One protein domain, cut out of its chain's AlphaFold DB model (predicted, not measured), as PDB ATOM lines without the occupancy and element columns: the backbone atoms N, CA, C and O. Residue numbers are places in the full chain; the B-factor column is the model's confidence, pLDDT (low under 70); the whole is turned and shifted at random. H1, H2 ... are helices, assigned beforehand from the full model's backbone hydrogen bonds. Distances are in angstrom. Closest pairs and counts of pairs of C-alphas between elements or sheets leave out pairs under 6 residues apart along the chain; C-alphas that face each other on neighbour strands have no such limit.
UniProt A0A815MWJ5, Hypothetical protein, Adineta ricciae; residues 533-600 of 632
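What this domain is: This is residues 533 to 600 of the 632 residues of the protein "Hypothetical protein" of Adineta ricciae (UniProt A0A815MWJ5). A long helical hairpin makes a thin rod: the long helix H1 runs its length, H2 folds back beside it, and the short helix H3 packs across H1 near the end where H1 begins. H2 and H3 are apart, and the turn at residues 564 to 568 closes the far end of the rod. The printed part has 68 residues with three named helices, in the order H1, H2, H3, and no named strand; the class is all helix. The whole is loose, with a radius of gyration of the C-alphas of 15.8 A and spans of 52 by 15 by 12 A.

How they stand to each other: H1, residues 533 to 563, touches H2, residues 569 to 588, with 19 pairs of C-alphas within 8 A. They run opposite ways at a shallow tilt of 7 degrees and form a helical hairpin. Their closest C-alphas, those of Cys 563 and Arg 569, are 5.0 A apart. H3, residues 592 to 598, touches H1 at residues 534 to 542 alone. Their closest C-alphas, those of Ile 538 and Pro 592, are 5.0 A apart. H3 and H1 run opposite ways at a steep tilt of 64 degrees. H2 and H3 are apart, though a tight link of 3 residues joins them. In H1, H2 and H3 every O i to N i+4 pair is within hydrogen-bond range.

Where its parts are: H1 measures 44.6 A from C-alpha 533 at (352.152, 307.907, 335.768) to C-alpha 563 at (310.409, 322.005, 342.489). H2 measures 28.1 A from C-alpha 569 to C-alpha 588. H3 measures 10.0 A and ends with C-alpha 598 at (346.952, 306.518, 347.858).

The domain as a whole: The C-alphas of Lys 533 and Pro 567, the two farthest apart, are 52.5 A from each other. The C-alphas of Lys 533 and Gly 600, the first and last printed residues, are 9.5 A apart. The printed part has no cut, and the links H1 to H2 and H2 to H3 are tight. The mean pLDDT of the printed part is 72.1, and 27 residues are under 70, among them residues 558 to 567 and 594 to 600.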
ATOM      1  N   LYS A 533     353.341 308.603 335.231       73.69
ATOM      2  CA  LYS A 533     352.152 307.907 335.768       73.69
ATOM      3  C   LYS A 533     351.438 308.709 336.867       73.69
ATOM      4  O   LYS A 533     350.209 308.676 336.950       73.69
ATOM      5  N   CYS A 534     352.192 309.477 337.654       78.19
ATOM      6  CA  CYS A 534     351.658 310.377 338.669       78.19
ATOM      7  C   CYS A 534     350.837 311.524 338.055       78.19
ATOM      8  O   CYS A 534     349.692 311.744 338.454       78.19
ATOM      9  N   GLN A 535     351.368 312.214 337.042       82.25
ATOM     10  CA  GLN A 535     350.667 313.309 336.370       82.25
ATOM     11  C   GLN A 535     349.454 312.814 335.570       82.25
ATOM     12  O   GLN A 535     348.404 313.457 335.585       82.25
ATOM     13  N   CYS A 536     349.561 311.647 334.925       74.31
ATOM     14  CA  CYS A 536     348.433 311.011 334.239       74.31
ATOM     15  C   CYS A 536     347.288 310.704 335.218       74.31
ATOM     16  O   CYS A 536     346.133 311.057 334.964       74.31
ATOM     17  N   CYS A 537     347.611 310.139 336.387       75.38
ATOM     18  CA  CYS A 537     346.635 309.928 337.449       75.38
ATOM     19  C   CYS A 537     346.015 311.251 337.931       75.38
ATOM     20  O   CYS A 537     344.791 311.357 338.009       75.38
ATOM     21  N   ILE A 538     346.827 312.283 338.199       76.81
ATOM     22  CA  ILE A 538     346.345 313.594 338.666       76.81
ATOM     23  C   ILE A 538     345.339 314.185 337.674       76.81
ATOM     24  O   ILE A 538     344.249 314.599 338.075       76.81
ATOM     25  N   ASN A 539     345.669 314.172 336.381       78.12
ATOM     26  CA  ASN A 539     344.792 314.672 335.325       78.12
ATOM     27  C   ASN A 539     343.478 313.879 335.260       78.12
ATOM     28  O   ASN A 539     342.409 314.477 335.133       78.12
ATOM     29  N   ARG A 540     343.529 312.550 335.420       73.06
ATOM     30  CA  ARG A 540     342.328 311.698 335.462       73.06
ATOM     31  C   ARG A 540     341.457 311.977 336.684       73.06
ATOM     32  O   ARG A 540     340.239 312.059 336.542       73.06
ATOM     33  N   VAL A 541     342.044 312.179 337.864       67.38
ATOM     34  CA  VAL A 541     341.284 312.554 339.069       67.38
ATOM     35  C   VAL A 541     340.611 313.915 338.873       67.38
ATOM     36  O   VAL A 541     339.435 314.065 339.194       67.38
ATOM     37  N   ILE A 542     341.301 314.889 338.272       80.25
ATOM     38  CA  ILE A 542     340.713 316.191 337.917       80.25
ATOM     39  C   ILE A 542     339.547 316.021 336.931       80.25
ATOM     40  O   ILE A 542     338.472 316.586 337.145       80.25
ATOM     41  N   GLN A 543     339.721 315.210 335.885       75.25
ATOM     42  CA  GLN A 543     338.670 314.924 334.908       75.25
ATOM     43  C   GLN A 543     337.451 314.257 335.562       75.25
ATOM     44  O   GLN A 543     336.316 314.650 335.299       75.25
ATOM     45  N   LYS A 544     337.663 313.290 336.462       72.56
ATOM     46  CA  LYS A 544     336.585 312.622 337.206       72.56
ATOM     47  C   LYS A 544     335.851 313.585 338.136       72.56
ATOM     48  O   LYS A 544     334.624 313.585 338.119       72.56
ATOM     49  N   LYS A 545     336.561 314.458 338.866       82.25
ATOM     50  CA  LYS A 545     335.940 315.535 339.664       82.25
ATOM     51  C   LYS A 545     334.992 316.372 338.802       82.25
ATOM     52  O   LYS A 545     333.864 316.623 339.214       82.25
ATOM     53  N   LYS A 546     335.426 316.754 337.595       81.81
ATOM     54  CA  LYS A 546     334.605 317.519 336.645       81.81
ATOM     55  C   LYS A 546     333.342 316.753 336.226       81.81
ATOM     56  O   LYS A 546     332.251 317.294 336.357       81.81
ATOM     57  N   ILE A 547     333.477 315.491 335.808       70.81
ATOM     58  CA  ILE A 547     332.341 314.646 335.384       70.81
ATOM     59  C   ILE A 547     331.324 314.466 336.519       70.81
ATOM     60  O   ILE A 547     330.118 314.543 336.294       70.81
ATOM     61  N   ILE A 548     331.791 314.232 337.749       61.72
ATOM     62  CA  ILE A 548     330.908 314.059 338.910       61.72
ATOM     63  C   ILE A 548     330.133 315.352 339.181       61.72
ATOM     64  O   ILE A 548     328.919 315.303 339.357       61.72
ATOM     65  N   LYS A 549     330.802 316.513 339.146       79.12
ATOM     66  CA  LYS A 549     330.132 317.813 339.292       79.12
ATOM     67  C   LYS A 549     329.087 318.062 338.206       79.12
ATOM     68  O   LYS A 549     327.996 318.528 338.514       79.12
ATOM     69  N   GLU A 550     329.383 317.717 336.953       76.81
ATOM     70  CA  GLU A 550     328.424 317.825 335.844       76.81
ATOM     71  C   GLU A 550     327.194 316.929 336.061       76.81
ATOM     72  O   GLU A 550     326.066 317.373 335.849       76.81
ATOM     73  N   ARG A 551     327.379 315.694 336.547       64.44
ATOM     74  CA  ARG A 551     326.267 314.788 336.890       64.44
ATOM     75  C   ARG A 551     325.417 315.325 338.038       64.44
ATOM     76  O   ARG A 551     324.195 315.333 337.936       64.44
ATOM     77  N   ILE A 552     326.055 315.808 339.102       66.88
ATOM     78  CA  ILE A 552     325.364 316.416 340.243       66.88
ATOM     79  C   ILE A 552     324.589 317.660 339.810       66.88
ATOM     80  O   ILE A 552     323.454 317.848 340.236       66.88
ATOM     81  N   ALA A 553     325.165 318.489 338.936       75.38
ATOM     82  CA  ALA A 553     324.479 319.654 338.393       75.38
ATOM     83  C   ALA A 553     323.211 319.255 337.623       75.38
ATOM     84  O   ALA A 553     322.158 319.814 337.914       75.38
ATOM     85  N   LYS A 554     323.284 318.254 336.734       70.69
ATOM     86  CA  LYS A 554     322.109 317.736 336.006       70.69
ATOM     87  C   LYS A 554     321.045 317.166 336.943       70.69
ATOM     88  O   LYS A 554     319.862 317.440 336.770       70.69
ATOM     89  N   TYR A 555     321.459 316.406 337.956       62.84
ATOM     90  CA  TYR A 555     320.550 315.867 338.969       62.84
ATOM     91  C   TYR A 555     319.834 316.984 339.743       62.84
ATOM     92  O   TYR A 555     318.617 316.955 339.911       62.84
ATOM     93  N   VAL A 556     320.579 318.005 340.170       68.44
ATOM     94  CA  VAL A 556     320.030 319.178 340.860       68.44
ATOM     95  C   VAL A 556     319.095 319.967 339.948       68.44
ATOM     96  O   VAL A 556     318.041 320.391 340.405       68.44
ATOM     97  N   GLU A 557     319.427 320.144 338.668       76.75
ATOM     98  CA  GLU A 557     318.532 320.779 337.694       76.75
ATOM     99  C   GLU A 557     317.227 320.001 337.521       76.75
ATOM    100  O   GLU A 557     316.159 320.608 337.551       76.75
ATOM    101  N   HIS A 558     317.288 318.671 337.425       65.62
ATOM    102  CA  HIS A 558     316.092 317.833 337.347       65.62
ATOM    103  C   HIS A 558     315.222 317.971 338.604       65.62
ATOM    104  O   HIS A 558     314.016 318.193 338.518       65.62
ATOM    105  N   MET A 559     315.842 317.935 339.785       65.00
ATOM    106  CA  MET A 559     315.133 318.140 341.048       65.00
ATOM    107  C   MET A 559     314.531 319.543 341.170       65.00
ATOM    108  O   MET A 559     313.422 319.701 341.678       65.00
ATOM    109  N   LYS A 560     315.211 320.572 340.657       68.69
ATOM    110  CA  LYS A 560     314.656 321.926 340.571       68.69
ATOM    111  C   LYS A 560     313.489 322.016 339.596       68.69
ATOM    112  O   LYS A 560     312.524 322.716 339.887       68.69
ATOM    113  N   GLU A 561     313.533 321.302 338.476       68.69
ATOM    114  CA  GLU A 561     312.404 321.233 337.546       68.69
ATOM    115  C   GLU A 561     311.160 320.647 338.229       68.69
ATOM    116  O   GLU A 561     310.058 321.172 338.074       68.69
ATOM    117  N   LEU A 562     311.343 319.634 339.081       57.94
ATOM    118  CA  LEU A 562     310.274 319.114 339.937       57.94
ATOM    119  C   LEU A 562     309.811 320.163 340.965       57.94
ATOM    120  O   LEU A 562     308.609 320.343 341.166       57.94
ATOM    121  N   CYS A 563     310.739 320.920 341.562       61.59
ATOM    122  CA  CYS A 563     310.409 322.005 342.489       61.59
ATOM    123  C   CYS A 563     309.563 323.119 341.857       61.59
ATOM    124  O   CYS A 563     308.776 323.738 342.575       61.59
ATOM    125  N   LYS A 564     309.664 323.375 340.544       69.38
ATOM    126  CA  LYS A 564     308.856 324.406 339.862       69.38
ATOM    127  C   LYS A 564     307.352 324.156 339.962       69.38
ATOM    128  O   LYS A 564     306.579 325.110 339.908       69.38
ATOM    129  N   ARG A 565     306.943 322.893 340.124       62.34
ATOM    130  CA  ARG A 565     305.539 322.482 340.283       62.34
ATOM    131  C   ARG A 565     305.060 322.537 341.737       62.34
ATOM    132  O   ARG A 565     303.873 322.376 341.996       62.34
ATOM    133  N   CYS A 566     305.961 322.789 342.687       57.28
ATOM    134  CA  CYS A 566     305.655 322.832 344.111       57.28
ATOM    135  C   CYS A 566     305.269 324.258 344.565       57.28
ATOM    136  O   CYS A 566     305.989 325.214 344.259       57.28
ATOM    137  N   PRO A 567     304.215 324.437 345.390       58.78
ATOM    138  CA  PRO A 567     303.883 325.729 346.006       58.78
ATOM    139  C   PRO A 567     305.030 326.329 346.840       58.78
ATOM    140  O   PRO A 567     305.113 327.544 347.012       58.78
ATOM    141  N   ALA A 568     305.948 325.486 347.326       71.81
ATOM    142  CA  ALA A 568     307.157 325.867 348.051       71.81
ATOM    143  C   ALA A 568     308.409 325.966 347.154       71.81
ATOM    144  O   ALA A 568     309.519 325.769 347.660       71.81
ATOM    145  N   ARG A 569     308.258 326.252 345.848       73.44
ATOM    146  CA  ARG A 569     309.351 326.226 344.854       73.44
ATOM    147  C   ARG A 569     310.642 326.882 345.340       73.44
ATOM    148  O   ARG A 569     311.690 326.261 345.281       73.44
ATOM    149  N   GLU A 570     310.565 328.070 345.942       72.69
ATOM    150  CA  GLU A 570     311.752 328.828 346.362       72.69
ATOM    151  C   GLU A 570     312.511 328.160 347.514       72.69
ATOM    152  O   GLU A 570     313.729 328.282 347.606       72.69
ATOM    153  N   LYS A 571     311.810 327.448 348.407       65.75
ATOM    154  CA  LYS A 571     312.444 326.682 349.493       65.75
ATOM    155  C   LYS A 571     313.022 325.368 348.972       65.75
ATOM    156  O   LYS A 571     314.112 324.987 349.382       65.75
ATOM    157  N   CYS A 572     312.306 324.712 348.061       62.69
ATOM    158  CA  CYS A 572     312.724 323.470 347.416       62.69
ATOM    159  C   CYS A 572     313.968 323.689 346.538       62.69
ATOM    160  O   CYS A 572     314.974 323.008 346.710       62.69
ATOM    161  N   GLU A 573     313.960 324.703 345.669       75.88
ATOM    162  CA  GLU A 573     315.105 325.065 344.827       75.88
ATOM    163  C   GLU A 573     316.323 325.456 345.669       75.88
ATOM    164  O   GLU A 573     317.426 324.979 345.402       75.88
ATOM    165  N   ARG A 574     316.118 326.246 346.734       78.31
ATOM    166  CA  ARG A 574     317.188 326.631 347.666       78.31
ATOM    167  C   ARG A 574     317.788 325.428 348.390       78.31
ATOM    168  O   ARG A 574     319.003 325.359 348.522       78.31
ATOM    169  N   HIS A 575     316.967 324.466 348.810       76.81
ATOM    170  CA  HIS A 575     317.456 323.224 349.412       76.81
ATOM    171  C   HIS A 575     318.401 322.476 348.461       76.81
ATOM    172  O   HIS A 575     319.486 322.050 348.861       76.81
ATOM    173  N   TRP A 576     318.017 322.349 347.190       79.88
ATOM    174  CA  TRP A 576     318.843 321.674 346.191       79.88
ATOM    175  C   TRP A 576     320.093 322.468 345.806       79.88
ATOM    176  O   TRP A 576     321.139 321.862 345.574       79.88
ATOM    177  N   ASP A 577     320.042 323.802 345.822       84.56
ATOM    178  CA  ASP A 577     321.229 324.653 345.685       84.56
ATOM    179  C   ASP A 577     322.214 324.481 346.841       84.56
ATOM    180  O   ASP A 577     323.417 324.328 346.621       84.56
ATOM    181  N   GLU A 578     321.717 324.448 348.076       77.00
ATOM    182  CA  GLU A 578     322.536 324.212 349.265       77.00
ATOM    183  C   GLU A 578     323.169 322.812 349.239       77.00
ATOM    184  O   GLU A 578     324.347 322.650 349.580       77.00
ATOM    185  N   LYS A 579     322.423 321.795 348.785       73.19
ATOM    186  CA  LYS A 579     322.939 320.432 348.582       73.19
ATOM    187  C   LYS A 579     324.002 320.387 347.488       73.19
ATOM    188  O   LYS A 579     325.072 319.826 347.728       73.19
ATOM    189  N   LYS A 580     323.765 321.039 346.345       86.00
ATOM    190  CA  LYS A 580     324.747 321.174 345.262       86.00
ATOM    191  C   LYS A 580     326.042 321.804 345.759       86.00
ATOM    192  O   LYS A 580     327.104 321.212 345.598       86.00
ATOM    193  N   ALA A 581     325.955 322.953 346.429       82.69
ATOM    194  CA  ALA A 581     327.116 323.654 346.968       82.69
ATOM    195  C   ALA A 581     327.884 322.794 347.987       82.69
ATOM    196  O   ALA A 581     329.117 322.772 347.995       82.69
ATOM    197  N   ARG A 582     327.165 322.035 348.826       71.12
ATOM    198  CA  ARG A 582     327.773 321.102 349.782       71.12
ATOM    199  C   ARG A 582     328.505 319.955 349.076       71.12
ATOM    200  O   ARG A 582     329.602 319.600 349.509       71.12
ATOM    201  N   TRP A 583     327.934 319.385 348.017       72.75
ATOM    202  CA  TRP A 583     328.584 318.343 347.219       72.75
ATOM    203  C   TRP A 583     329.794 318.871 346.449       72.75
ATOM    204  O   TRP A 583     330.868 318.276 346.537       72.75
ATOM    205  N   ASP A 584     329.664 320.017 345.782       76.94
ATOM    206  CA  ASP A 584     330.769 320.668 345.077       76.94
ATOM    207  C   ASP A 584     331.938 320.938 346.030       76.94
ATOM    208  O   ASP A 584     333.077 320.579 345.728       76.94
ATOM    209  N   GLY A 585     331.650 321.456 347.229       77.19
ATOM    210  CA  GLY A 585     332.654 321.693 348.264       77.19
ATOM    211  C   GLY A 585     333.327 320.418 348.787       77.19
ATOM    212  O   GLY A 585     334.500 320.457 349.159       77.19
ATOM    213  N   LYS A 586     332.631 319.273 348.807       68.50
ATOM    214  CA  LYS A 586     333.237 317.970 349.141       68.50
ATOM    215  C   LYS A 586     334.148 317.468 348.024       68.50
ATOM    216  O   LYS A 586     335.266 317.046 348.306       68.50
ATOM    217  N   ILE A 587     333.706 317.567 346.773       69.38
ATOM    218  CA  ILE A 587     334.494 317.159 345.605       69.38
ATOM    219  C   ILE A 587     335.749 318.025 345.486       69.38
ATOM    220  O   ILE A 587     336.838 317.515 345.226       69.38
ATOM    221  N   ASP A 588     335.639 319.332 345.724       80.31
ATOM    222  CA  ASP A 588     336.779 320.245 345.632       80.31
ATOM    223  C   ASP A 588     337.879 319.931 346.641       80.31
ATOM    224  O   ASP A 588     339.056 320.030 346.285       80.31
ATOM    225  N   LYS A 589     337.511 319.444 347.831       79.00
ATOM    226  CA  LYS A 589     338.455 319.000 348.866       79.00
ATOM    227  C   LYS A 589     339.263 317.759 348.478       79.00
ATOM    228  O   LYS A 589     340.307 317.527 349.086       79.00
ATOM    229  N   ILE A 590     338.848 316.993 347.464       70.88
ATOM    230  CA  ILE A 590     339.638 315.870 346.944       70.88
ATOM    231  C   ILE A 590     340.914 316.432 346.314       70.88
ATOM    232  O   ILE A 590     340.869 317.051 345.245       70.88
ATOM    233  N   CYS A 591     342.055 316.209 346.967       82.56
ATOM    234  CA  CYS A 591     343.368 316.573 346.444       82.56
ATOM    235  C   CYS A 591     343.823 315.517 345.420       82.56
ATOM    236  O   CYS A 591     344.134 314.393 345.826       82.56
ATOM    237  N   PRO A 592     343.925 315.850 344.114       77.75
ATOM    238  CA  PRO A 592     344.258 314.874 343.076       77.75
ATOM    239  C   PRO A 592     345.582 314.152 343.328       77.75
ATOM    240  O   PRO A 592     345.674 312.939 343.178       77.75
ATOM    241  N   LYS A 593     346.598 314.889 343.798       77.75
ATOM    242  CA  LYS A 593     347.910 314.324 344.126       77.75
ATOM    243  C   LYS A 593     347.830 313.335 345.288       77.75
ATOM    244  O   LYS A 593     348.428 312.270 345.213       77.75
ATOM    245  N   ARG A 594     347.074 313.657 346.344       68.56
ATOM    246  CA  ARG A 594     346.916 312.775 347.512       68.56
ATOM    247  C   ARG A 594     346.158 311.499 347.146       68.56
ATOM    248  O   ARG A 594     346.600 310.419 347.524       68.56
ATOM    249  N   ALA A 595     345.099 311.615 346.347       67.00
ATOM    250  CA  ALA A 595     344.387 310.462 345.800       67.00
ATOM    251  C   ALA A 595     345.324 309.564 344.967       67.00
ATOM    252  O   ALA A 595     345.353 308.352 345.148       67.00
ATOM    253  N   CYS A 596     346.168 310.151 344.114       64.62
ATOM    254  CA  CYS A 596     347.128 309.401 343.302       64.62
ATOM    255  C   CYS A 596     348.291 308.783 344.088       64.62
ATOM    256  O   CYS A 596     348.805 307.743 343.680       64.62
ATOM    257  N   ILE A 597     348.685 309.377 345.218       67.44
ATOM    258  CA  ILE A 597     349.607 308.754 346.180       67.44
ATOM    259  C   ILE A 597     348.946 307.523 346.811       67.44
ATOM    260  O   ILE A 597     349.551 306.455 346.827       67.44
ATOM    261  N   HIS A 598     347.697 307.643 347.277       63.03
ATOM    262  CA  HIS A 598     346.952 306.518 347.858       63.03
ATOM    263  C   HIS A 598     346.751 305.366 346.872       63.03
ATOM    264  O   HIS A 598     346.850 304.205 347.253       63.03
ATOM    265  N   MET A 599     346.536 305.679 345.595       56.81
ATOM    266  CA  MET A 599     346.402 304.681 344.535       56.81
ATOM    267  C   MET A 599     347.748 304.105 344.046       56.81
ATOM    268  O   MET A 599     347.759 303.286 343.132       56.81
ATOM    269  N   GLY A 600     348.886 304.530 344.607       68.88
ATOM    270  CA  GLY A 600     350.213 304.017 344.248       68.88
ATOM    271  C   GLY A 600     350.780 304.533 342.918       68.88
ATOM    272  O   GLY A 600     351.805 304.035 342.460       68.88
TER     273      GLY A 600